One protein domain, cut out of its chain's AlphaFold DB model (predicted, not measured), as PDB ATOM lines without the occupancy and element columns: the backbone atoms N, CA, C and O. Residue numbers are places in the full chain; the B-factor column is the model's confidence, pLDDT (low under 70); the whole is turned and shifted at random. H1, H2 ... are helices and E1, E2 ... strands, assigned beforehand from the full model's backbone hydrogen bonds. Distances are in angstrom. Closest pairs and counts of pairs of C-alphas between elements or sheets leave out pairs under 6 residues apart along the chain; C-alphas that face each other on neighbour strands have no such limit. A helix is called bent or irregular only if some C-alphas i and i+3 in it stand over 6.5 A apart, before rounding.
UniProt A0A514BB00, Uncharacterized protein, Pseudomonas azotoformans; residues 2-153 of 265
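AT A GLANCE: This is residues 2 to 153 of the 265 residues of an uncharacterized protein of Pseudomonas azotoformans (UniProt A0A514BB00). Two antiparallel sheets stand partly face to face as a wedge: E1 of the three-stranded sheet comes close to E4 and E5 of the four-stranded one, and H3 sits in the wider gap between E3 and E7. H1 covers the other face of the three-stranded sheet, and residues 87 to 104, of which 87 to 94 belong to H4, stick out as an arm. The printed part has 152 residues, with four named helices and seven named strands in the order H1 E1 E2 E3 H2 H3 H4 E4 E5 E6 E7; the sheets run E1 E2 E3 and E4 E5 E6 E7, and the class is mixed. The whole is compact, with a radius of gyration of the C-alphas of 15.9 A, and elongated, spanning 54 by 33 by 24 A.

HOW THE PARTS SIT: Start at H1, residues 3 to 11, which is on the sheet of E1, residues 14 to 19, E2, residues 23 to 28, and E3, residues 33 to 37, at a height over the sheet of 8.6 A; its closest C-alphas to E3, Ala 5 and Glu 34, are 5.4 A apart. These strands form a meander of hairpins, each strand the antiparallel neighbour of the one before; look for N 18 and O 25 at 3.0 A and N 24 and O 36 at 2.8 A, within hydrogen-bond range. Next, H2, residues 59 to 64, only grazes this sheet with residues 59 to 63. Go on to H3, residues 68 to 78, and H4, residues 81 to 94, close but not clearly touching, with C-alphas 76 and 82 closest at 7.7 A. The second meander of hairpins is E4, residues 110 to 113, E5, residues 116 to 122, E6, residues 126 to 132, and E7, residues 138 to 145; within hydrogen-bond range are N 111 and O 118 at 2.9 A, N 119 and O 130 at 2.9 A, and N 129 and O 142 at 2.8 A. H3 and H4 are on the same face of this sheet, two layers; H3 lies over E6 and E7 at a height over the sheet of 9.7 A, and H4 comes closest to E4 at the C-alphas of Trp 84 and Thr 113, 6.4 A. With H3 on one face of the sheet E1 E2 E3 and H1 on the other, there are three layers. The two sheets form a sandwich, face to face, with best planes 29 degrees apart; the closest C-alphas of E1 and E5, Lys 18 and Ile 120, are 6.9 A apart. Every O i to N i+4 pair is within hydrogen-bond range in H1, H2 and H3, and 8 of 10 are in H4.

IN THESE COORDINATES: Find C-alpha 3 at (-32.490, -21.775, 23.763), where H1 begins. H3 runs 14.9 A from first to last C-alpha, and H4 runs 21.8 A to C-alpha 94 at (-2.445, -22.367, 44.292); H4 is irregular, but only just, with C-alphas 91 and 94 6.9 A apart. E5 spans 20.3 A, E6 20.2 A and E7 21.3 A, ending at C-alpha 145, (-24.785, -8.554, 12.920).

THE WHOLE: The two C-alphas farthest apart, those of Glu 54 and Ser 94, are 54.7 A apart. The printed part has no cut; the long links are E3 to H2 and H4 to E4. Look for low confidence, pLDDT under 70, at residues 42 to 67 and 91 to 106.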
ATOM      1  N   SER A   2     -31.436 -16.945  23.836       81.38
ATOM      2  CA  SER A   2     -31.957 -18.041  23.003       81.38
ATOM      3  C   SER A   2     -31.844 -19.398  23.718       81.38
ATOM      4  O   SER A   2     -31.127 -19.524  24.715       81.38
ATOM      5  N   ALA A   3     -32.563 -20.413  23.226       83.44
ATOM      6  CA  ALA A   3     -32.490 -21.775  23.763       83.44
ATOM      7  C   ALA A   3     -31.085 -22.378  23.588       83.44
ATOM      8  O   ALA A   3     -30.512 -22.852  24.569       83.44
ATOM      9  N   ALA A   4     -30.491 -22.243  22.397       83.25
ATOM     10  CA  ALA A   4     -29.133 -22.702  22.103       83.25
ATOM     11  C   ALA A   4     -28.078 -22.035  23.002       83.25
ATOM     12  O   ALA A   4     -27.218 -22.711  23.569       83.25
ATOM     13  N   ALA A   5     -28.189 -20.720  23.233       84.94
ATOM     14  CA  ALA A   5     -27.321 -20.033  24.183       84.94
ATOM     15  C   ALA A   5     -27.488 -20.599  25.601       84.94
ATOM     16  O   ALA A   5     -26.496 -20.828  26.293       84.94
ATOM     17  N   ARG A   6     -28.725 -20.847  26.056       86.00
ATOM     18  CA  ARG A   6     -28.972 -21.419  27.389       86.00
ATOM     19  C   ARG A   6     -28.314 -22.792  27.523       86.00
ATOM     20  O   ARG A   6     -27.636 -23.042  28.516       86.00
ATOM     21  N   GLU A   7     -28.464 -23.642  26.516       88.62
ATOM     22  CA  GLU A   7     -27.845 -24.966  26.474       88.62
ATOM     23  C   GLU A   7     -26.314 -24.879  26.484       88.62
ATOM     24  O   GLU A   7     -25.658 -25.557  27.276       88.62
ATOM     25  N   LEU A   8     -25.734 -23.983  25.678       87.75
ATOM     26  CA  LEU A   8     -24.295 -23.737  25.675       87.75
ATOM     27  C   LEU A   8     -23.800 -23.282  27.055       87.75
ATOM     28  O   LEU A   8     -22.797 -23.799  27.540       87.75
ATOM     29  N   SER A   9     -24.515 -22.362  27.708       88.50
ATOM     30  CA  SER A   9     -24.144 -21.898  29.048       88.50
ATOM     31  C   SER A   9     -24.262 -22.996  30.108       88.50
ATOM     32  O   SER A   9     -23.420 -23.064  30.999       88.50
ATOM     33  N   ALA A  10     -25.252 -23.888  29.987       89.81
ATOM     34  CA  ALA A  10     -25.439 -25.014  30.898       89.81
ATOM     35  C   ALA A  10     -24.334 -26.073  30.757       89.81
ATOM     36  O   ALA A  10     -23.937 -26.669  31.756       89.81
ATOM     37  N   ARG A  11     -23.796 -26.278  29.543       89.19
ATOM     38  CA  ARG A  11     -22.623 -27.145  29.314       89.19
ATOM     39  C   ARG A  11     -21.351 -26.619  29.988       89.19
ATOM     40  O   ARG A  11     -20.465 -27.408  30.308       89.19
ATOM     41  N   GLY A  12     -21.258 -25.307  30.209       87.62
ATOM     42  CA  GLY A  12     -20.111 -24.666  30.844       87.62
ATOM     43  C   GLY A  12     -18.873 -24.581  29.945       87.62
ATOM     44  O   GLY A  12     -18.942 -24.730  28.724       87.62
ATOM     45  N   GLY A  13     -17.724 -24.276  30.556       88.50
ATOM     46  CA  GLY A  13     -16.467 -24.080  29.828       88.50
ATOM     47  C   GLY A  13     -16.476 -22.846  28.924       88.50
ATOM     48  O   GLY A  13     -15.849 -22.870  27.869       88.50
ATOM     49  N   ILE A  14     -17.219 -21.799  29.301       91.06
ATOM     50  CA  ILE A  14     -17.245 -20.523  28.579       91.06
ATOM     51  C   ILE A  14     -15.892 -19.835  28.750       91.06
ATOM     52  O   ILE A  14     -15.455 -19.594  29.874       91.06
ATOM     53  N   VAL A  15     -15.244 -19.535  27.629       90.31
ATOM     54  CA  VAL A  15     -13.895 -18.948  27.590       90.31
ATOM     55  C   VAL A  15     -13.877 -17.559  26.965       90.31
ATOM     56  O   VAL A  15     -12.958 -16.794  27.232       90.31
ATOM     57  N   MET A  16     -14.895 -17.207  26.171       90.94
ATOM     58  CA  MET A  16     -15.053 -15.858  25.627       90.94
ATOM     59  C   MET A  16     -16.494 -15.387  25.716       90.94
ATOM     60  O   MET A  16     -17.422 -16.166  25.494       90.94
ATOM     61  N   CYS A  17     -16.679 -14.093  25.953       92.19
ATOM     62  CA  CYS A  17     -17.946 -13.419  25.751       92.19
ATOM     63  C   CYS A  17     -17.771 -11.924  25.457       92.19
ATOM     64  O   CYS A  17     -16.816 -11.276  25.890       92.19
ATOM     65  N   LYS A  18     -18.720 -11.359  24.708       92.94
ATOM     66  CA  LYS A  18     -18.760  -9.926  24.406       92.94
ATOM     67  C   LYS A  18     -20.198  -9.456  24.247       92.94
ATOM     68  O   LYS A  18     -21.009 -10.129  23.616       92.94
ATOM     69  N   ALA A  19     -20.484  -8.269  24.771       91.00
ATOM     70  CA  ALA A  19     -21.739  -7.563  24.551       91.00
ATOM     71  C   ALA A  19     -21.582  -6.471  23.479       91.00
ATOM     72  O   ALA A  19     -20.541  -5.809  23.401       91.00
ATOM     73  N   SER A  20     -22.626  -6.278  22.680       88.94
ATOM     74  CA  SER A  20     -22.920  -5.033  21.965       88.94
ATOM     75  C   SER A  20     -24.009  -4.266  22.729       88.94
ATOM     76  O   SER A  20     -24.414  -4.672  23.821       88.94
ATOM     77  N   ALA A  21     -24.512  -3.163  22.169       88.50
ATOM     78  CA  ALA A  21     -25.606  -2.413  22.786       88.50
ATOM     79  C   ALA A  21     -26.904  -3.237  22.901       88.50
ATOM     80  O   ALA A  21     -27.657  -3.076  23.859       88.50
ATOM     81  N   TYR A  22     -27.164  -4.132  21.940       86.00
ATOM     82  CA  TYR A  22     -28.448  -4.843  21.821       86.00
ATOM     83  C   TYR A  22     -28.325  -6.361  21.661       86.00
ATOM     84  O   TYR A  22     -29.334  -7.048  21.454       86.00
ATOM     85  N   ALA A  23     -27.108  -6.892  21.722       88.69
ATOM     86  CA  ALA A  23     -26.836  -8.310  21.586       88.69
ATOM     87  C   ALA A  23     -25.651  -8.746  22.449       88.69
ATOM     88  O   ALA A  23     -24.895  -7.943  22.995       88.69
ATOM     89  N   PHE A  24     -25.505 -10.053  22.586       90.75
ATOM     90  CA  PHE A  24     -24.445 -10.686  23.344       90.75
ATOM     91  C   PHE A  24     -23.990 -11.942  22.616       90.75
ATOM     92  O   PHE A  24     -24.802 -12.619  21.988       90.75
ATOM     93  N   CYS A  25     -22.707 -12.265  22.724       90.12
ATOM     94  CA  CYS A  25     -22.143 -13.495  22.196       90.12
ATOM     95  C   CYS A  25     -21.238 -14.184  23.216       90.12
ATOM     96  O   CYS A  25     -20.640 -13.529  24.076       90.12
ATOM     97  N   MET A  26     -21.132 -15.506  23.111       91.12
ATOM     98  CA  MET A  26     -20.204 -16.302  23.906       91.12
ATOM     99  C   MET A  26     -19.701 -17.532  23.156       91.12
ATOM    100  O   MET A  26     -20.386 -18.070  22.286       91.12
ATOM    101  N   ALA A  27     -18.513 -17.986  23.549       91.06
ATOM    102  CA  ALA A  27     -17.864 -19.180  23.030       91.06
ATOM    103  C   ALA A  27     -17.385 -20.076  24.177       91.06
ATOM    104  O   ALA A  27     -16.851 -19.582  25.178       91.06
ATOM    105  N   ASN A  28     -17.540 -21.393  24.024       90.94
ATOM    106  CA  ASN A  28     -16.925 -22.361  24.932       90.94
ATOM    107  C   ASN A  28     -15.532 -22.801  24.454       90.94
ATOM    108  O   ASN A  28     -15.109 -22.486  23.344       90.94
ATOM    109  N   ARG A  29     -14.818 -23.551  25.300       91.31
ATOM    110  CA  ARG A  29     -13.463 -24.062  25.023       91.31
ATOM    111  C   ARG A  29     -13.351 -24.933  23.765       91.31
ATOM    112  O   ARG A  29     -12.274 -25.037  23.193       91.31
ATOM    113  N   PHE A  30     -14.465 -25.515  23.325       90.06
ATOM    114  CA  PHE A  30     -14.542 -26.340  22.123       90.06
ATOM    115  C   PHE A  30     -14.805 -25.516  20.853       90.06
ATOM    116  O   PHE A  30     -14.772 -26.062  19.760       90.06
ATOM    117  N   GLY A  31     -15.065 -24.211  20.974       87.25
ATOM    118  CA  GLY A  31     -15.411 -23.341  19.852       87.25
ATOM    119  C   GLY A  31     -16.888 -23.370  19.464       87.25
ATOM    120  O   GLY A  31     -17.256 -22.801  18.439       87.25
ATOM    121  N   ASN A  32     -17.761 -23.971  20.282       89.12
ATOM    122  CA  ASN A  32     -19.196 -23.778  20.108       89.12
ATOM    123  C   ASN A  32     -19.538 -22.329  20.445       89.12
ATOM    124  O   ASN A  32     -19.176 -21.824  21.512       89.12
ATOM    125  N   PHE A  33     -20.248 -21.686  19.526       87.44
ATOM    126  CA  PHE A  33     -20.472 -20.253  19.532       87.44
ATOM    127  C   PHE A  33     -21.960 -19.945  19.432       87.44
ATOM    128  O   PHE A  33     -22.631 -20.448  18.532       87.44
ATOM    129  N   GLU A  34     -22.455 -19.092  20.327       87.44
ATOM    130  CA  GLU A  34     -23.843 -18.633  20.313       87.44
ATOM    131  C   GLU A  34     -23.919 -17.124  20.533       87.44
ATOM    132  O   GLU A  34     -23.235 -16.567  21.399       87.44
ATOM    133  N   ALA A  35     -24.799 -16.470  19.775       86.38
ATOM    134  CA  ALA A  35     -25.190 -15.086  19.996       86.38
ATOM    135  C   ALA A  35     -26.703 -14.982  20.198       86.38
ATOM    136  O   ALA A  35     -27.476 -15.822  19.740       86.38
ATOM    137  N   TRP A  36     -27.132 -13.962  20.934       86.00
ATOM    138  CA  TRP A  36     -28.544 -13.658  21.127       86.00
ATOM    139  C   TRP A  36     -28.753 -12.163  21.341       86.00
ATOM    140  O   TRP A  36     -27.838 -11.428  21.702       86.00
ATOM    141  N   GLY A  37     -29.993 -11.715  21.169       84.06
ATOM    142  CA  GLY A  37     -30.370 -10.309  21.270       84.06
ATOM    143  C   GLY A  37     -31.234  -9.916  20.085       84.06
ATOM    144  O   GLY A  37     -31.937 -10.759  19.528       84.06
ATOM    145  N   ARG A  38     -31.176  -8.649  19.678       82.31
ATOM    146  CA  ARG A  38     -31.892  -8.200  18.481       82.31
ATOM    147  C   ARG A  38     -31.207  -8.745  17.226       82.31
ATOM    148  O   ARG A  38     -30.031  -8.466  17.010       82.31
ATOM    149  N   VAL A  39     -31.952  -9.488  16.406       74.94
ATOM    150  CA  VAL A  39     -31.460 -10.185  15.199       74.94
ATOM    151  C   VAL A  39     -30.655  -9.241  14.296       74.94
ATOM    152  O   VAL A  39     -29.482  -9.481  14.040       74.94
ATOM    153  N   GLU A  40     -31.216  -8.078  13.959       72.69
ATOM    154  CA  GLU A  40     -30.570  -7.060  13.111       72.69
ATOM    155  C   GLU A  40     -29.323  -6.386  13.716       72.69
ATOM    156  O   GLU A  40     -28.696  -5.570  13.047       72.69
ATOM    157  N   MET A  41     -28.987  -6.666  14.980       75.75
ATOM    158  CA  MET A  41     -27.935  -5.984  15.750       75.75
ATOM    159  C   MET A  41     -26.896  -6.963  16.328       75.75
ATOM    160  O   MET A  41     -26.295  -6.700  17.372       75.75
ATOM    161  N   GLY A  42     -26.708  -8.113  15.674       63.84
ATOM    162  CA  GLY A  42     -25.762  -9.152  16.109       63.84
ATOM    163  C   GLY A  42     -26.362 -10.187  17.054       63.84
ATOM    164  O   GLY A  42     -25.631 -11.011  17.595       63.84
ATOM    165  N   GLY A  43     -27.684 -10.149  17.256       57.00
ATOM    166  CA  GLY A  43     -28.425 -11.184  17.972       57.00
ATOM    167  C   GLY A  43     -28.611 -12.470  17.167       57.00
ATOM    168  O   GLY A  43     -28.988 -13.479  17.753       57.00
ATOM    169  N   SER A  44     -28.327 -12.434  15.862       61.41
ATOM    170  CA  SER A  44     -28.065 -13.598  15.021       61.41
ATOM    171  C   SER A  44     -26.613 -13.588  14.554       61.41
ATOM    172  O   SER A  44     -25.995 -12.540  14.350       61.41
ATOM    173  N   THR A  45     -26.057 -14.774  14.395       51.88
ATOM    174  CA  THR A  45     -24.778 -15.018  13.724       51.88
ATOM    175  C   THR A  45     -25.039 -15.270  12.229       51.88
ATOM    176  O   THR A  45     -26.162 -15.589  11.840       51.88
ATOM    177  N   PRO A  46     -24.056 -15.005  11.358       52.31
ATOM    178  CA  PRO A  46     -24.297 -14.699   9.947       52.31
ATOM    179  C   PRO A  46     -24.547 -15.973   9.135       52.31
ATOM    180  O   PRO A  46     -24.166 -17.020   9.631       52.31
ATOM    181  N   SER A  47     -25.110 -15.864   7.917       39.53
ATOM    182  CA  SER A  47     -25.075 -16.836   6.800       39.53
ATOM    183  C   SER A  47     -23.975 -16.459   5.790       39.53
ATOM    184  O   SER A  47     -23.604 -15.289   5.669       39.53
ATOM    185  N   LEU A  48     -23.412 -17.434   5.064       40.84
ATOM    186  CA  LEU A  48     -22.342 -17.211   4.079       40.84
ATOM    187  C   LEU A  48     -22.930 -16.526   2.830       40.84
ATOM    188  O   LEU A  48     -23.725 -17.117   2.105       40.84
ATOM    189  N   GLY A  49     -22.508 -15.290   2.552       42.66
ATOM    190  CA  GLY A  49     -22.541 -14.720   1.198       42.66
ATOM    191  C   GLY A  49     -23.891 -14.293   0.606       42.66
ATOM    192  O   GLY A  49     -23.925 -14.003  -0.587       42.66
ATOM    193  N   LYS A  50     -24.983 -14.194   1.376       37.09
ATOM    194  CA  LYS A  50     -26.239 -13.603   0.875       37.09
ATOM    195  C   LYS A  50     -26.384 -12.141   1.307       37.09
ATOM    196  O   LYS A  50     -26.265 -11.813   2.485       37.09
ATOM    197  N   GLN A  51     -26.637 -11.257   0.337       38.94
ATOM    198  CA  GLN A  51     -27.229  -9.948   0.617       38.94
ATOM    199  C   GLN A  51     -28.610 -10.181   1.241       38.94
ATOM    200  O   GLN A  51     -29.310 -11.111   0.849       38.94
ATOM    201  N   ALA A  52     -28.951  -9.385   2.253       40.41
ATOM    202  CA  ALA A  52     -30.197  -9.517   2.993       40.41
ATOM    203  C   ALA A  52     -31.391  -9.191   2.082       40.41
ATOM    204  O   ALA A  52     -31.716  -8.023   1.891       40.41
ATOM    205  N   GLU A  53     -32.015 -10.220   1.515       35.84
ATOM    206  CA  GLU A  53     -33.408 -10.147   1.085       35.84
ATOM    207  C   GLU A  53     -34.311 -10.468   2.279       35.84
ATOM    208  O   GLU A  53     -33.953 -11.239   3.172       35.84
ATOM    209  N   GLU A  54     -35.444  -9.770   2.313       40.16
ATOM    210  CA  GLU A  54     -36.457  -9.783   3.361       40.16
ATOM    211  C   GLU A  54     -37.025 -11.186   3.590       40.16
ATOM    212  O   GLU A  54     -38.016 -11.563   2.985       40.16
ATOM    213  N   GLU A  55     -36.458 -11.941   4.522       38.38
ATOM    214  CA  GLU A  55     -37.215 -12.938   5.273       38.38
ATOM    215  C   GLU A  55     -36.512 -13.184   6.609       38.38
ATOM    216  O   GLU A  55     -35.302 -13.403   6.684       38.38
ATOM    217  N   VAL A  56     -37.271 -13.062   7.702       46.91
ATOM    218  CA  VAL A  56     -36.795 -13.324   9.064       46.91
ATOM    219  C   VAL A  56     -36.641 -14.837   9.216       46.91
ATOM    220  O   VAL A  56     -37.481 -15.507   9.813       46.91
ATOM    221  N   GLU A  57     -35.579 -15.392   8.640       42.88
ATOM    222  CA  GLU A  57     -35.142 -16.749   8.937       42.88
ATOM    223  C   GLU A  57     -34.650 -16.793  10.393       42.88
ATOM    224  O   GLU A  57     -33.996 -15.870  10.895       42.88
ATOM    225  N   ASN A  58     -35.015 -17.857  11.107       49.31
ATOM    226  CA  ASN A  58     -34.596 -18.102  12.480       49.31
ATOM    227  C   ASN A  58     -33.067 -17.948  12.590       49.31
ATOM    228  O   ASN A  58     -32.313 -18.546  11.825       49.31
ATOM    229  N   ALA A  59     -32.610 -17.136  13.549       46.66
ATOM    230  CA  ALA A  59     -31.198 -16.814  13.777       46.66
ATOM    231  C   ALA A  59     -30.285 -18.053  13.873       46.66
ATOM    232  O   ALA A  59     -29.092 -17.971  13.584       46.66
ATOM    233  N   GLU A  60     -30.849 -19.189  14.286       48.00
ATOM    234  CA  GLU A  60     -30.178 -20.483  14.357       48.00
ATOM    235  C   GLU A  60     -29.954 -21.123  12.975       48.00
ATOM    236  O   GLU A  60     -28.863 -21.630  12.703       48.00
ATOM    237  N   ASP A  61     -30.935 -21.039  12.077       49.94
ATOM    238  CA  ASP A  61     -30.880 -21.631  10.736       49.94
ATOM    239  C   ASP A  61     -29.907 -20.864   9.833       49.94
ATOM    240  O   ASP A  61     -29.071 -21.467   9.157       49.94
ATOM    241  N   VAL A  62     -29.925 -19.529   9.923       51.34
ATOM    242  CA  VAL A  62     -29.003 -18.617   9.220       51.34
ATOM    243  C   VAL A  62     -27.546 -18.922   9.583       51.34
ATOM    244  O   VAL A  62     -26.671 -18.985   8.717       51.34
ATOM    245  N   LEU A  63     -27.291 -19.188  10.862       52.91
ATOM    246  CA  LEU A  63     -25.973 -19.523  11.373       52.91
ATOM    247  C   LEU A  63     -25.511 -20.923  10.981       52.91
ATOM    248  O   LEU A  63     -24.345 -21.112  10.631       52.91
ATOM    249  N   ASN A  64     -26.390 -21.916  11.066       56.81
ATOM    250  CA  ASN A  64     -26.046 -23.279  10.677       56.81
ATOM    251  C   ASN A  64     -25.767 -23.355   9.165       56.81
ATOM    252  O   ASN A  64     -24.803 -24.000   8.753       56.81
ATOM    253  N   ALA A  65     -26.521 -22.609   8.352       53.97
ATOM    254  CA  ALA A  65     -26.312 -22.490   6.907       53.97
ATOM    255  C   ALA A  65     -25.020 -21.739   6.521       53.97
ATOM    256  O   ALA A  65     -24.588 -21.779   5.371       53.97
ATOM    257  N   SER A  66     -24.388 -21.048   7.470       59.12
ATOM    258  CA  SER A  66     -23.263 -20.151   7.210       59.12
ATOM    259  C   SER A  66     -21.896 -20.780   7.098       59.12
ATOM    260  O   SER A  66     -20.968 -20.109   6.671       59.12
ATOM    261  N   GLY A  67     -21.718 -22.000   7.599       66.12
ATOM    262  CA  GLY A  67     -20.390 -22.593   7.760       66.12
ATOM    263  C   GLY A  67     -19.445 -21.868   8.740       66.12
ATOM    264  O   GLY A  67     -18.356 -22.379   8.998       66.12
ATOM    265  N   GLU A  68     -19.828 -20.737   9.348       74.56
ATOM    266  CA  GLU A  68     -18.965 -19.982  10.269       74.56
ATOM    267  C   GLU A  68     -18.832 -20.674  11.633       74.56
ATOM    268  O   GLU A  68     -17.754 -20.652  12.222       74.56
ATOM    269  N   LYS A  69     -19.869 -21.378  12.114       78.12
ATOM    270  CA  LYS A  69     -19.790 -22.208  13.335       78.12
ATOM    271  C   LYS A  69     -18.681 -23.276  13.229       78.12
ATOM    272  O   LYS A  69     -17.765 -23.247  14.052       78.12
ATOM    273  N   PRO A  70     -18.686 -24.153  12.202       81.50
ATOM    274  CA  PRO A  70     -17.588 -25.094  11.973       81.50
ATOM    275  C   PRO A  70     -16.223 -24.421  11.814       81.50
ATOM    276  O   PRO A  70     -15.208 -24.971  12.235       81.50
ATOM    277  N   ARG A  71     -16.171 -23.222  11.219       83.31
ATOM    278  CA  ARG A  71     -14.922 -22.473  11.050       83.31
ATOM    279  C   ARG A  71     -14.368 -21.959  12.380       83.31
ATOM    280  O   ARG A  71     -13.160 -22.060  12.595       83.31
ATOM    281  N   ILE A  72     -15.224 -21.452  13.271       87.31
ATOM    282  CA  ILE A  72     -14.850 -21.048  14.634       87.31
ATOM    283  C   ILE A  72     -14.388 -22.272  15.430       87.31
ATOM    284  O   ILE A  72     -13.337 -22.222  16.062       87.31
ATOM    285  N   GLU A  73     -15.105 -23.390  15.345       89.38
ATOM    286  CA  GLU A  73     -14.718 -24.644  15.999       89.38
ATOM    287  C   GLU A  73     -13.355 -25.154  15.505       89.38
ATOM    288  O   GLU A  73     -12.455 -25.435  16.302       89.38
ATOM    289  N   ALA A  74     -13.141 -25.186  14.187       88.25
ATOM    290  CA  ALA A  74     -11.862 -25.568  13.595       88.25
ATOM    291  C   ALA A  74     -10.722 -24.628  14.017       88.25
ATOM    292  O   ALA A  74      -9.599 -25.080  14.252       88.25
ATOM    293  N   MET A  75     -11.002 -23.331  14.142       90.06
ATOM    294  CA  MET A  75     -10.054 -22.334  14.635       90.06
ATOM    295  C   MET A  75      -9.703 -22.571  16.111       90.06
ATOM    296  O   MET A  75      -8.521 -22.604  16.442       90.06
ATOM    297  N   PHE A  76     -10.687 -22.802  16.986       92.44
ATOM    298  CA  PHE A  76     -10.454 -23.104  18.406       92.44
ATOM    299  C   PHE A  76      -9.637 -24.384  18.582       92.44
ATOM    300  O   PHE A  76      -8.707 -24.423  19.391       92.44
ATOM    301  N   LYS A  77      -9.932 -25.408  17.775       91.88
ATOM    302  CA  LYS A  77      -9.166 -26.652  17.743       91.88
ATOM    303  C   LYS A  77      -7.728 -26.421  17.282       91.88
ATOM    304  O   LYS A  77      -6.811 -26.895  17.936       91.88
ATOM    305  N   ARG A  78      -7.515 -25.673  16.194       91.06
ATOM    306  CA  ARG A  78      -6.174 -25.330  15.684       91.06
ATOM    307  C   ARG A  78      -5.361 -24.505  16.686       91.06
ATOM    308  O   ARG A  78      -4.140 -24.615  16.716       91.06
ATOM    309  N   MET A  79      -6.030 -23.678  17.484       90.00
ATOM    310  CA  MET A  79      -5.395 -22.860  18.516       90.00
ATOM    311  C   MET A  79      -5.225 -23.577  19.861       90.00
ATOM    312  O   MET A  79      -4.741 -22.963  20.805       90.00
ATOM    313  N   ASN A  80      -5.589 -24.860  19.964       91.44
ATOM    314  CA  ASN A  80      -5.497 -25.655  21.192       91.44
ATOM    315  C   ASN A  80      -6.149 -24.973  22.411       91.44
ATOM    316  O   ASN A  80      -5.647 -25.052  23.534       91.44
ATOM    317  N   VAL A  81      -7.290 -24.305  22.204       89.94
ATOM    318  CA  VAL A  81      -7.997 -23.582  23.279       89.94
ATOM    319  C   VAL A  81      -8.413 -24.532  24.409       89.94
ATOM    320  O   VAL A  81      -8.409 -24.146  25.576       89.94
ATOM    321  N   ASP A  82      -8.729 -25.786  24.083       91.31
ATOM    322  CA  ASP A  82      -9.116 -26.796  25.068       91.31
ATOM    323  C   ASP A  82      -7.993 -27.129  26.059       91.31
ATOM    324  O   ASP A  82      -8.221 -27.161  27.270       91.31
ATOM    325  N   GLU A  83      -6.782 -27.339  25.534       89.00
ATOM    326  CA  GLU A  83      -5.578 -27.634  26.314       89.00
ATOM    327  C   GLU A  83      -5.200 -26.430  27.170       89.00
ATOM    328  O   GLU A  83      -5.045 -26.565  28.382       89.00
ATOM    329  N   TRP A  84      -5.181 -25.238  26.564       89.31
ATOM    330  CA  TRP A  84      -4.972 -23.976  27.273       89.31
ATOM    331  C   TRP A  84      -5.960 -23.804  28.435       89.31
ATOM    332  O   TRP A  84      -5.569 -23.443  29.546       89.31
ATOM    333  N   TYR A  85      -7.242 -24.108  28.215       86.94
ATOM    334  CA  TYR A  85      -8.260 -24.016  29.256       86.94
ATOM    335  C   TYR A  85      -7.983 -25.002  30.398       86.94
ATOM    336  O   TYR A  85      -8.039 -24.619  31.567       86.94
ATOM    337  N   GLN A  86      -7.628 -26.252  30.089       87.06
ATOM    338  CA  GLN A  86      -7.293 -27.256  31.105       87.06
ATOM    339  C   GLN A  86      -6.035 -26.889  31.902       87.06
ATOM    340  O   GLN A  86      -6.011 -27.049  33.123       87.06
ATOM    341  N   GLU A  87      -5.008 -26.357  31.242       84.50
ATOM    342  CA  GLU A  87      -3.806 -25.841  31.902       84.50
ATOM    343  C   GLU A  87      -4.126 -24.656  32.814       84.50
ATOM    344  O   GLU A  87      -3.651 -24.611  33.951       84.50
ATOM    345  N   SER A  88      -4.986 -23.736  32.363       78.31
ATOM    346  CA  SER A  88      -5.424 -22.600  33.179       78.31
ATOM    347  C   SER A  88      -6.095 -23.070  34.475       78.31
ATOM    348  O   SER A  88      -5.745 -22.588  35.553       78.31
ATOM    349  N   LEU A  89      -6.957 -24.092  34.410       76.56
ATOM    350  CA  LEU A  89      -7.610 -24.671  35.587       76.56
ATOM    351  C   LEU A  89      -6.607 -25.326  36.546       76.56
ATOM    352  O   LEU A  89      -6.698 -25.119  37.755       76.56
ATOM    353  N   ARG A  90      -5.621 -26.071  36.026       76.62
ATOM    354  CA  ARG A  90      -4.559 -26.698  36.838       76.62
ATOM    355  C   ARG A  90      -3.708 -25.659  37.568       76.62
ATOM    356  O   ARG A  90      -3.404 -25.835  38.744       76.62
ATOM    357  N   ASN A  91      -3.385 -24.556  36.898       66.19
ATOM    358  CA  ASN A  91      -2.590 -23.469  37.469       66.19
ATOM    359  C   ASN A  91      -3.368 -22.614  38.487       66.19
ATOM    360  O   ASN A  91      -2.756 -21.909  39.287       66.19
ATOM    361  N   THR A  92      -4.704 -22.703  38.515       59.41
ATOM    362  CA  THR A  92      -5.540 -21.958  39.477       59.41
ATOM    363  C   THR A  92      -5.545 -22.602  40.878       59.41
ATOM    364  O   THR A  92      -5.998 -21.995  41.844       59.41
ATOM    365  N   GLY A  93      -4.984 -23.809  41.037       50.84
ATOM    366  CA  GLY A  93      -4.962 -24.562  42.300       50.84
ATOM    367  C   GLY A  93      -4.036 -24.034  43.408       50.84
ATOM    368  O   GLY A  93      -3.861 -24.722  44.411       50.84
ATOM    369  N   SER A  94      -3.395 -22.866  43.270       51.69
ATOM    370  CA  SER A  94      -2.445 -22.367  44.292       51.69
ATOM    371  C   SER A  94      -2.424 -20.854  44.525       51.69
ATOM    372  O   SER A  94      -1.552 -20.373  45.247       51.69
ATOM    373  N   ARG A  95      -3.378 -20.079  43.995       49.19
ATOM    374  CA  ARG A  95      -3.510 -18.658  44.358       49.19
ATOM    375  C   ARG A  95      -4.966 -18.266  44.542       49.19
ATOM    376  O   ARG A  95      -5.778 -18.407  43.634       49.19
ATOM    377  N   CYS A  96      -5.285 -17.744  45.725       44.34
ATOM    378  CA  CYS A  96      -6.523 -17.016  45.951       44.34
ATOM    379  C   CYS A  96      -6.596 -15.858  44.944       44.34
ATOM    380  O   CYS A  96      -5.699 -15.017  44.893       44.34
ATOM    381  N   VAL A  97      -7.673 -15.815  44.157       50.50
ATOM    382  CA  VAL A  97      -7.979 -14.807  43.121       50.50
ATOM    383  C   VAL A  97      -8.410 -13.474  43.768       50.50
ATOM    384  O   VAL A  97      -9.368 -12.831  43.357       50.50
ATOM    385  N   CYS A  98      -7.725 -13.074  44.838       46.62
ATOM    386  CA  CYS A  98      -7.934 -11.810  45.541       46.62
ATOM    387  C   CYS A  98      -6.779 -10.827  45.284       46.62
ATOM    388  O   CYS A  98      -6.978  -9.629  45.437       46.62
ATOM    389  N   ASP A  99      -5.603 -11.320  44.865       37.19
ATOM    390  CA  ASP A  99      -4.350 -10.541  44.822       37.19
ATOM    391  C   ASP A  99      -3.795 -10.268  43.412       37.19
ATOM    392  O   ASP A  99      -2.741  -9.655  43.261       37.19
ATOM    393  N   GLU A 100      -4.497 -10.667  42.347       39.53
ATOM    394  CA  GLU A 100      -4.032 -10.462  40.966       39.53
ATOM    395  C   GLU A 100      -5.066  -9.749  40.083       39.53
ATOM    396  O   GLU A 100      -5.278 -10.104  38.925       39.53
ATOM    397  N   LEU A 101      -5.641  -8.649  40.581       40.19
ATOM    398  CA  LEU A 101      -6.413  -7.668  39.790       40.19
ATOM    399  C   LEU A 101      -5.605  -6.990  38.649       40.19
ATOM    400  O   LEU A 101      -6.051  -6.004  38.066       40.19
ATOM    401  N   GLY A 102      -4.422  -7.506  38.305       39.84
ATOM    402  CA  GLY A 102      -3.519  -6.938  37.309       39.84
ATOM    403  C   GLY A 102      -2.732  -7.944  36.470       39.84
ATOM    404  O   GLY A 102      -1.825  -7.500  35.764       39.84
ATOM    405  N   ASN A 103      -3.023  -9.254  36.506       42.97
ATOM    406  CA  ASN A 103      -2.295 -10.204  35.654       42.97
ATOM    407  C   ASN A 103      -2.906 -10.267  34.237       42.97
ATOM    408  O   ASN A 103      -4.060 -10.634  34.027       42.97
ATOM    409  N   ARG A 104      -2.117  -9.806  33.266       46.81
ATOM    410  CA  ARG A 104      -2.512  -9.071  32.048       46.81
ATOM    411  C   ARG A 104      -3.125  -9.851  30.876       46.81
ATOM    412  O   ARG A 104      -3.286  -9.245  29.823       46.81
ATOM    413  N   ASN A 105      -3.471 -11.132  30.986       52.09
ATOM    414  CA  ASN A 105      -3.560 -11.947  29.760       52.09
ATOM    415  C   ASN A 105      -4.916 -12.577  29.418       52.09
ATOM    416  O   ASN A 105      -5.072 -13.015  28.283       52.09
ATOM    417  N   ASN A 106      -5.907 -12.571  30.316       55.47
ATOM    418  CA  ASN A 106      -7.207 -13.194  30.035       55.47
ATOM    419  C   ASN A 106      -8.334 -12.172  30.184       55.47
ATOM    420  O   ASN A 106      -8.896 -11.984  31.263       55.47
ATOM    421  N   ARG A 107      -8.655 -11.489  29.084       77.25
ATOM    422  CA  ARG A 107      -9.874 -10.680  28.984       77.25
ATOM    423  C   ARG A 107     -10.986 -11.581  28.454       77.25
ATOM    424  O   ARG A 107     -10.727 -12.458  27.643       77.25
ATOM    425  N   LEU A 108     -12.237 -11.350  28.846       85.19
ATOM    426  CA  LEU A 108     -13.363 -12.146  28.326       85.19
ATOM    427  C   LEU A 108     -13.533 -12.013  26.803       85.19
ATOM    428  O   LEU A 108     -14.181 -12.840  26.173       85.19
ATOM    429  N   ASP A 109     -12.925 -10.997  26.198       89.56
ATOM    430  CA  ASP A 109     -12.923 -10.759  24.765       89.56
ATOM    431  C   ASP A 109     -11.616 -11.154  24.067       89.56
ATOM    432  O   ASP A 109     -11.503 -10.946  22.859       89.56
ATOM    433  N   GLN A 110     -10.650 -11.742  24.780       91.44
ATOM    434  CA  GLN A 110      -9.362 -12.151  24.224       91.44
ATOM    435  C   GLN A 110      -8.818 -13.434  24.862       91.44
ATOM    436  O   GLN A 110      -8.655 -13.518  26.075       91.44
ATOM    437  N   ILE A 111      -8.421 -14.389  24.019       90.38
ATOM    438  CA  ILE A 111      -7.668 -15.578  24.428       90.38
ATOM    439  C   ILE A 111      -6.285 -15.525  23.794       90.38
ATOM    440  O   ILE A 111      -6.160 -15.310  22.588       90.38
ATOM    441  N   VAL A 112      -5.257 -15.762  24.608       90.19
ATOM    442  CA  VAL A 112      -3.867 -15.903  24.169       90.19
ATOM    443  C   VAL A 112      -3.420 -17.335  24.440       90.19
ATOM    444  O   VAL A 112      -3.348 -17.765  25.589       90.19
ATOM    445  N   THR A 113      -3.120 -18.065  23.372       88.81
ATOM    446  CA  THR A 113      -2.595 -19.436  23.399       88.81
ATOM    447  C   THR A 113      -1.169 -19.454  22.854       88.81
ATOM    448  O   THR A 113      -0.719 -18.496  22.222       88.81
ATOM    449  N   VAL A 114      -0.460 -20.572  23.024       87.12
ATOM    450  CA  VAL A 114       0.842 -20.787  22.365       87.12
ATOM    451  C   VAL A 114       0.739 -20.777  20.835       87.12
ATOM    452  O   VAL A 114       1.702 -20.445  20.147       87.12
ATOM    453  N   SER A 115      -0.443 -21.101  20.306       89.56
ATOM    454  CA  SER A 115      -0.724 -21.225  18.875       89.56
ATOM    455  C   SER A 115      -1.265 -19.940  18.246       89.56
ATOM    456  O   SER A 115      -1.438 -19.891  17.027       89.56
ATOM    457  N   GLY A 116      -1.537 -18.898  19.037       91.81
ATOM    458  CA  GLY A 116      -2.077 -17.643  18.527       91.81
ATOM    459  C   GLY A 116      -3.001 -16.904  19.487       91.81
ATOM    460  O   GLY A 116      -3.166 -17.272  20.651       91.81
ATOM    461  N   ILE A 117      -3.616 -15.844  18.967       93.12
ATOM    462  CA  ILE A 117      -4.497 -14.937  19.705       93.12
ATOM    463  C   ILE A 117      -5.865 -14.907  19.029       93.12
ATOM    464  O   ILE A 117      -5.948 -14.735  17.814       93.12
ATOM    465  N   ILE A 118      -6.936 -15.006  19.815       93.94
ATOM    466  CA  ILE A 118      -8.320 -14.784  19.375       93.94
ATOM    467  C   ILE A 118      -8.831 -13.534  20.082       93.94
ATOM    468  O   ILE A 118      -8.639 -13.387  21.286       93.94
ATOM    469  N   THR A 119      -9.462 -12.608  19.365       94.56
ATOM    470  CA  THR A 119     -10.046 -11.395  19.960       94.56
ATOM    471  C   THR A 119     -11.404 -11.083  19.348       94.56
ATOM    472  O   THR A 119     -11.564 -11.170  18.132       94.56
ATOM    473  N   ILE A 120     -12.368 -10.693  20.183       94.00
ATOM    474  CA  ILE A 120     -13.709 -10.268  19.775       94.00
ATOM    475  C   ILE A 120     -13.872  -8.771  20.049       94.00
ATOM    476  O   ILE A 120     -13.779  -8.299  21.180       94.00
ATOM    477  N   HIS A 121     -14.186  -8.023  19.005       94.88
ATOM    478  CA  HIS A 121     -14.574  -6.623  19.066       94.88
ATOM    479  C   HIS A 121     -16.085  -6.504  18.850       94.88
ATOM    480  O   HIS A 121     -16.699  -7.349  18.201       94.88
ATOM    481  N   SER A 122     -16.692  -5.453  19.395       93.44
ATOM    482  CA  SER A 122     -18.108  -5.149  19.189       93.44
ATOM    483  C   SER A 122     -18.316  -3.656  18.990       93.44
ATOM    484  O   SER A 122     -17.647  -2.838  19.626       93.44
ATOM    485  N   ASN A 123     -19.246  -3.306  18.109       91.88
ATOM    486  CA  ASN A 123     -19.877  -1.989  18.083       91.88
ATOM    487  C   ASN A 123     -21.325  -2.124  18.585       91.88
ATOM    488  O   ASN A 123     -21.648  -3.119  19.234       91.88
ATOM    489  N   ASP A 124     -22.206  -1.158  18.334       89.19
ATOM    490  CA  ASP A 124     -23.572  -1.214  18.873       89.19
ATOM    491  C   ASP A 124     -24.428  -2.314  18.226       89.19
ATOM    492  O   ASP A 124     -25.400  -2.780  18.823       89.19
ATOM    493  N   THR A 125     -24.081  -2.727  17.005       85.44
ATOM    494  CA  THR A 125     -24.961  -3.510  16.120       85.44
ATOM    495  C   THR A 125     -24.290  -4.714  15.458       85.44
ATOM    496  O   THR A 125     -24.914  -5.427  14.670       85.44
ATOM    497  N   SER A 126     -23.017  -4.954  15.752       88.69
ATOM    498  CA  SER A 126     -22.228  -6.011  15.135       88.69
ATOM    499  C   SER A 126     -21.072  -6.443  16.026       88.69
ATOM    500  O   SER A 126     -20.713  -5.776  17.002       88.69
ATOM    501  N   PHE A 127     -20.463  -7.551  15.627       91.88
ATOM    502  CA  PHE A 127     -19.270  -8.101  16.236       91.88
ATOM    503  C   PHE A 127     -18.233  -8.427  15.167       91.88
ATOM    504  O   PHE A 127     -18.565  -8.763  14.028       91.88
ATOM    505  N   PHE A 128     -16.972  -8.366  15.573       93.12
ATOM    506  CA  PHE A 128     -15.820  -8.652  14.742       93.12
ATOM    507  C   PHE A 128     -14.829  -9.517  15.519       93.12
ATOM    508  O   PHE A 128     -14.150  -9.050  16.431       93.12
ATOM    509  N   LEU A 129     -14.755 -10.791  15.150       93.19
ATOM    510  CA  LEU A 129     -13.771 -11.734  15.649       93.19
ATOM    511  C   LEU A 129     -12.569 -11.759  14.708       93.19
ATOM    512  O   LEU A 129     -12.705 -11.922  13.492       93.19
ATOM    513  N   ARG A 130     -11.380 -11.658  15.295       94.62
ATOM    514  CA  ARG A 130     -10.114 -11.891  14.605       94.62
ATOM    515  C   ARG A 130      -9.321 -12.984  15.297       94.62
ATOM    516  O   ARG A 130      -9.315 -13.068  16.526       94.62
ATOM    517  N   SER A 131      -8.617 -13.772  14.502       94.44
ATOM    518  CA  SER A 131      -7.621 -14.719  14.977       94.44
ATOM    519  C   SER A 131      -6.272 -14.419  14.333       94.44
ATOM    520  O   SER A 131      -6.198 -13.988  13.179       94.44
ATOM    521  N   GLN A 132      -5.197 -14.586  15.097       95.19
ATOM    522  CA  GLN A 132      -3.836 -14.301  14.661       95.19
ATOM    523  C   GLN A 132      -2.901 -15.433  15.065       95.19
ATOM    524  O   GLN A 132      -3.040 -16.002  16.147       95.19
ATOM    525  N   HIS A 133      -1.923 -15.721  14.218       94.25
ATOM    526  CA  HIS A 133      -0.794 -16.579  14.562       94.25
ATOM    527  C   HIS A 133       0.120 -15.899  15.600       94.25
ATOM    528  O   HIS A 133       0.049 -14.677  15.774       94.25
ATOM    529  N   PRO A 134       1.033 -16.641  16.258       91.12
ATOM    530  CA  PRO A 134       1.940 -16.076  17.263       91.12
ATOM    531  C   PRO A 134       2.855 -14.964  16.724       91.12
ATOM    532  O   PRO A 134       3.315 -14.115  17.478       91.12
ATOM    533  N   ASP A 135       3.097 -14.937  15.410       90.44
ATOM    534  CA  ASP A 135       3.907 -13.926  14.712       90.44
ATOM    535  C   ASP A 135       3.119 -12.661  14.291       90.44
ATOM    536  O   ASP A 135       3.660 -11.773  13.609       90.44
ATOM    537  N   GLY A 136       1.838 -12.587  14.673       90.81
ATOM    538  CA  GLY A 136       0.922 -11.480  14.409       90.81
ATOM    539  C   GLY A 136       0.217 -11.520  13.049       90.81
ATOM    540  O   GLY A 136      -0.599 -10.634  12.778       90.81
ATOM    541  N   ARG A 137       0.494 -12.510  12.186       93.06
ATOM    542  CA  ARG A 137      -0.237 -12.669  10.917       93.06
ATOM    543  C   ARG A 137      -1.699 -13.019  11.171       93.06
ATOM    544  O   ARG A 137      -2.005 -13.824  12.048       93.06
ATOM    545  N   THR A 138      -2.586 -12.416  10.390       94.44
ATOM    546  CA  THR A 138      -4.027 -12.678  10.442       94.44
ATOM    547  C   THR A 138      -4.330 -14.087   9.930       94.44
ATOM    548  O   THR A 138      -3.915 -14.446   8.832       94.44
ATOM    549  N   ASP A 139      -5.054 -14.878  10.722       93.06
ATOM    550  CA  ASP A 139      -5.461 -16.255  10.403       93.06
ATOM    551  C   ASP A 139      -6.927 -16.304   9.940       93.06
ATOM    552  O   ASP A 139      -7.255 -16.924   8.928       93.06
ATOM    553  N   ALA A 140      -7.821 -15.601  10.635       90.94
ATOM    554  CA  ALA A 140      -9.220 -15.490  10.248       90.94
ATOM    555  C   ALA A 140      -9.839 -14.160  10.689       90.94
ATOM    556  O   ALA A 140      -9.482 -13.580  11.715       90.94
ATOM    557  N   LEU A 141     -10.819 -13.714   9.900       91.88
ATOM    558  CA  LEU A 141     -11.655 -12.544  10.156       91.88
ATOM    559  C   LEU A 141     -13.116 -12.948   9.981       91.88
ATOM    560  O   LEU A 141     -13.527 -13.324   8.877       91.88
ATOM    561  N   ILE A 142     -13.890 -12.856  11.054       88.69
ATOM    562  CA  ILE A 142     -15.300 -13.245  11.097       88.69
ATOM    563  C   ILE A 142     -16.094 -12.056  11.634       88.69
ATOM    564  O   ILE A 142     -15.752 -11.492  12.669       88.69
ATOM    565  N   THR A 143     -17.148 -11.656  10.931       87.12
ATOM    566  CA  THR A 143     -18.038 -10.560  11.341       87.12
ATOM    567  C   THR A 143     -19.478 -11.016  11.287       87.12
ATOM    568  O   THR A 143     -19.826 -11.830  10.433       87.12
ATOM    569  N   TRP A 144     -20.313 -10.484  12.175       85.75
ATOM    570  CA  TRP A 144     -21.752 -10.735  12.150       85.75
ATOM    571  C   TRP A 144     -22.552  -9.608  12.794       85.75
ATOM    572  O   TRP A 144     -22.000  -8.730  13.456       85.75
ATOM    573  N   GLY A 145     -23.866  -9.636  12.585       81.19
ATOM    574  CA  GLY A 145     -24.785  -8.554  12.920       81.19
ATOM    575  C   GLY A 145     -25.115  -7.696  11.709       81.19
ATOM    576  O   GLY A 145     -25.167  -8.200  10.589       81.19
ATOM    577  N   ASN A 146     -25.366  -6.407  11.918       83.31
ATOM    578  CA  ASN A 146     -25.860  -5.547  10.849       83.31
ATOM    579  C   ASN A 146     -24.818  -5.357   9.733       83.31
ATOM    580  O   ASN A 146     -23.794  -4.706   9.949       83.31
ATOM    581  N   SER A 147     -25.085  -5.872   8.531       83.44
ATOM    582  CA  SER A 147     -24.159  -5.802   7.389       83.44
ATOM    583  C   SER A 147     -23.771  -4.367   7.019       83.44
ATOM    584  O   SER A 147     -22.610  -4.096   6.727       83.44
ATOM    585  N   SER A 148     -24.703  -3.416   7.132       83.38
ATOM    586  CA  SER A 148     -24.438  -1.997   6.858       83.38
ATOM    587  C   SER A 148     -23.580  -1.313   7.928       83.38
ATOM    588  O   SER A 148     -23.094  -0.213   7.691       83.38
ATOM    589  N   TYR A 149     -23.388  -1.935   9.094       86.62
ATOM    590  CA  TYR A 149     -22.683  -1.354  10.244       86.62
ATOM    591  C   TYR A 149     -21.611  -2.298  10.807       86.62
ATOM    592  O   TYR A 149     -21.405  -2.388  12.015       86.62
ATOM    593  N   GLY A 150     -20.910  -3.009   9.921       84.94
ATOM    594  CA  GLY A 150     -19.719  -3.795  10.264       84.94
ATOM    595  C   GLY A 150     -19.976  -5.281  10.520       84.94
ATOM    596  O   GLY A 150     -19.036  -6.014  10.816       84.94
ATOM    597  N   GLY A 151     -21.215  -5.744  10.341       84.00
ATOM    598  CA  GLY A 151     -21.556  -7.167  10.300       84.00
ATOM    599  C   GLY A 151     -21.028  -7.891   9.057       84.00
ATOM    600  O   GLY A 151     -20.957  -9.117   9.051       84.00
ATOM    601  N   SER A 152     -20.593  -7.157   8.029       86.12
ATOM    602  CA  SER A 152     -19.858  -7.689   6.881       86.12
ATOM    603  C   SER A 152     -18.600  -6.860   6.600       86.12
ATOM    604  O   SER A 152     -18.575  -5.641   6.774       86.12
ATOM    605  N   ILE A 153     -17.538  -7.540   6.156       86.81
ATOM    606  CA  ILE A 153     -16.311  -6.903   5.665       86.81
ATOM    607  C   ILE A 153     -16.374  -6.875   4.132       86.81
ATOM    608  O   ILE A 153     -16.521  -7.948   3.539       86.81
TER     609      ILE A 153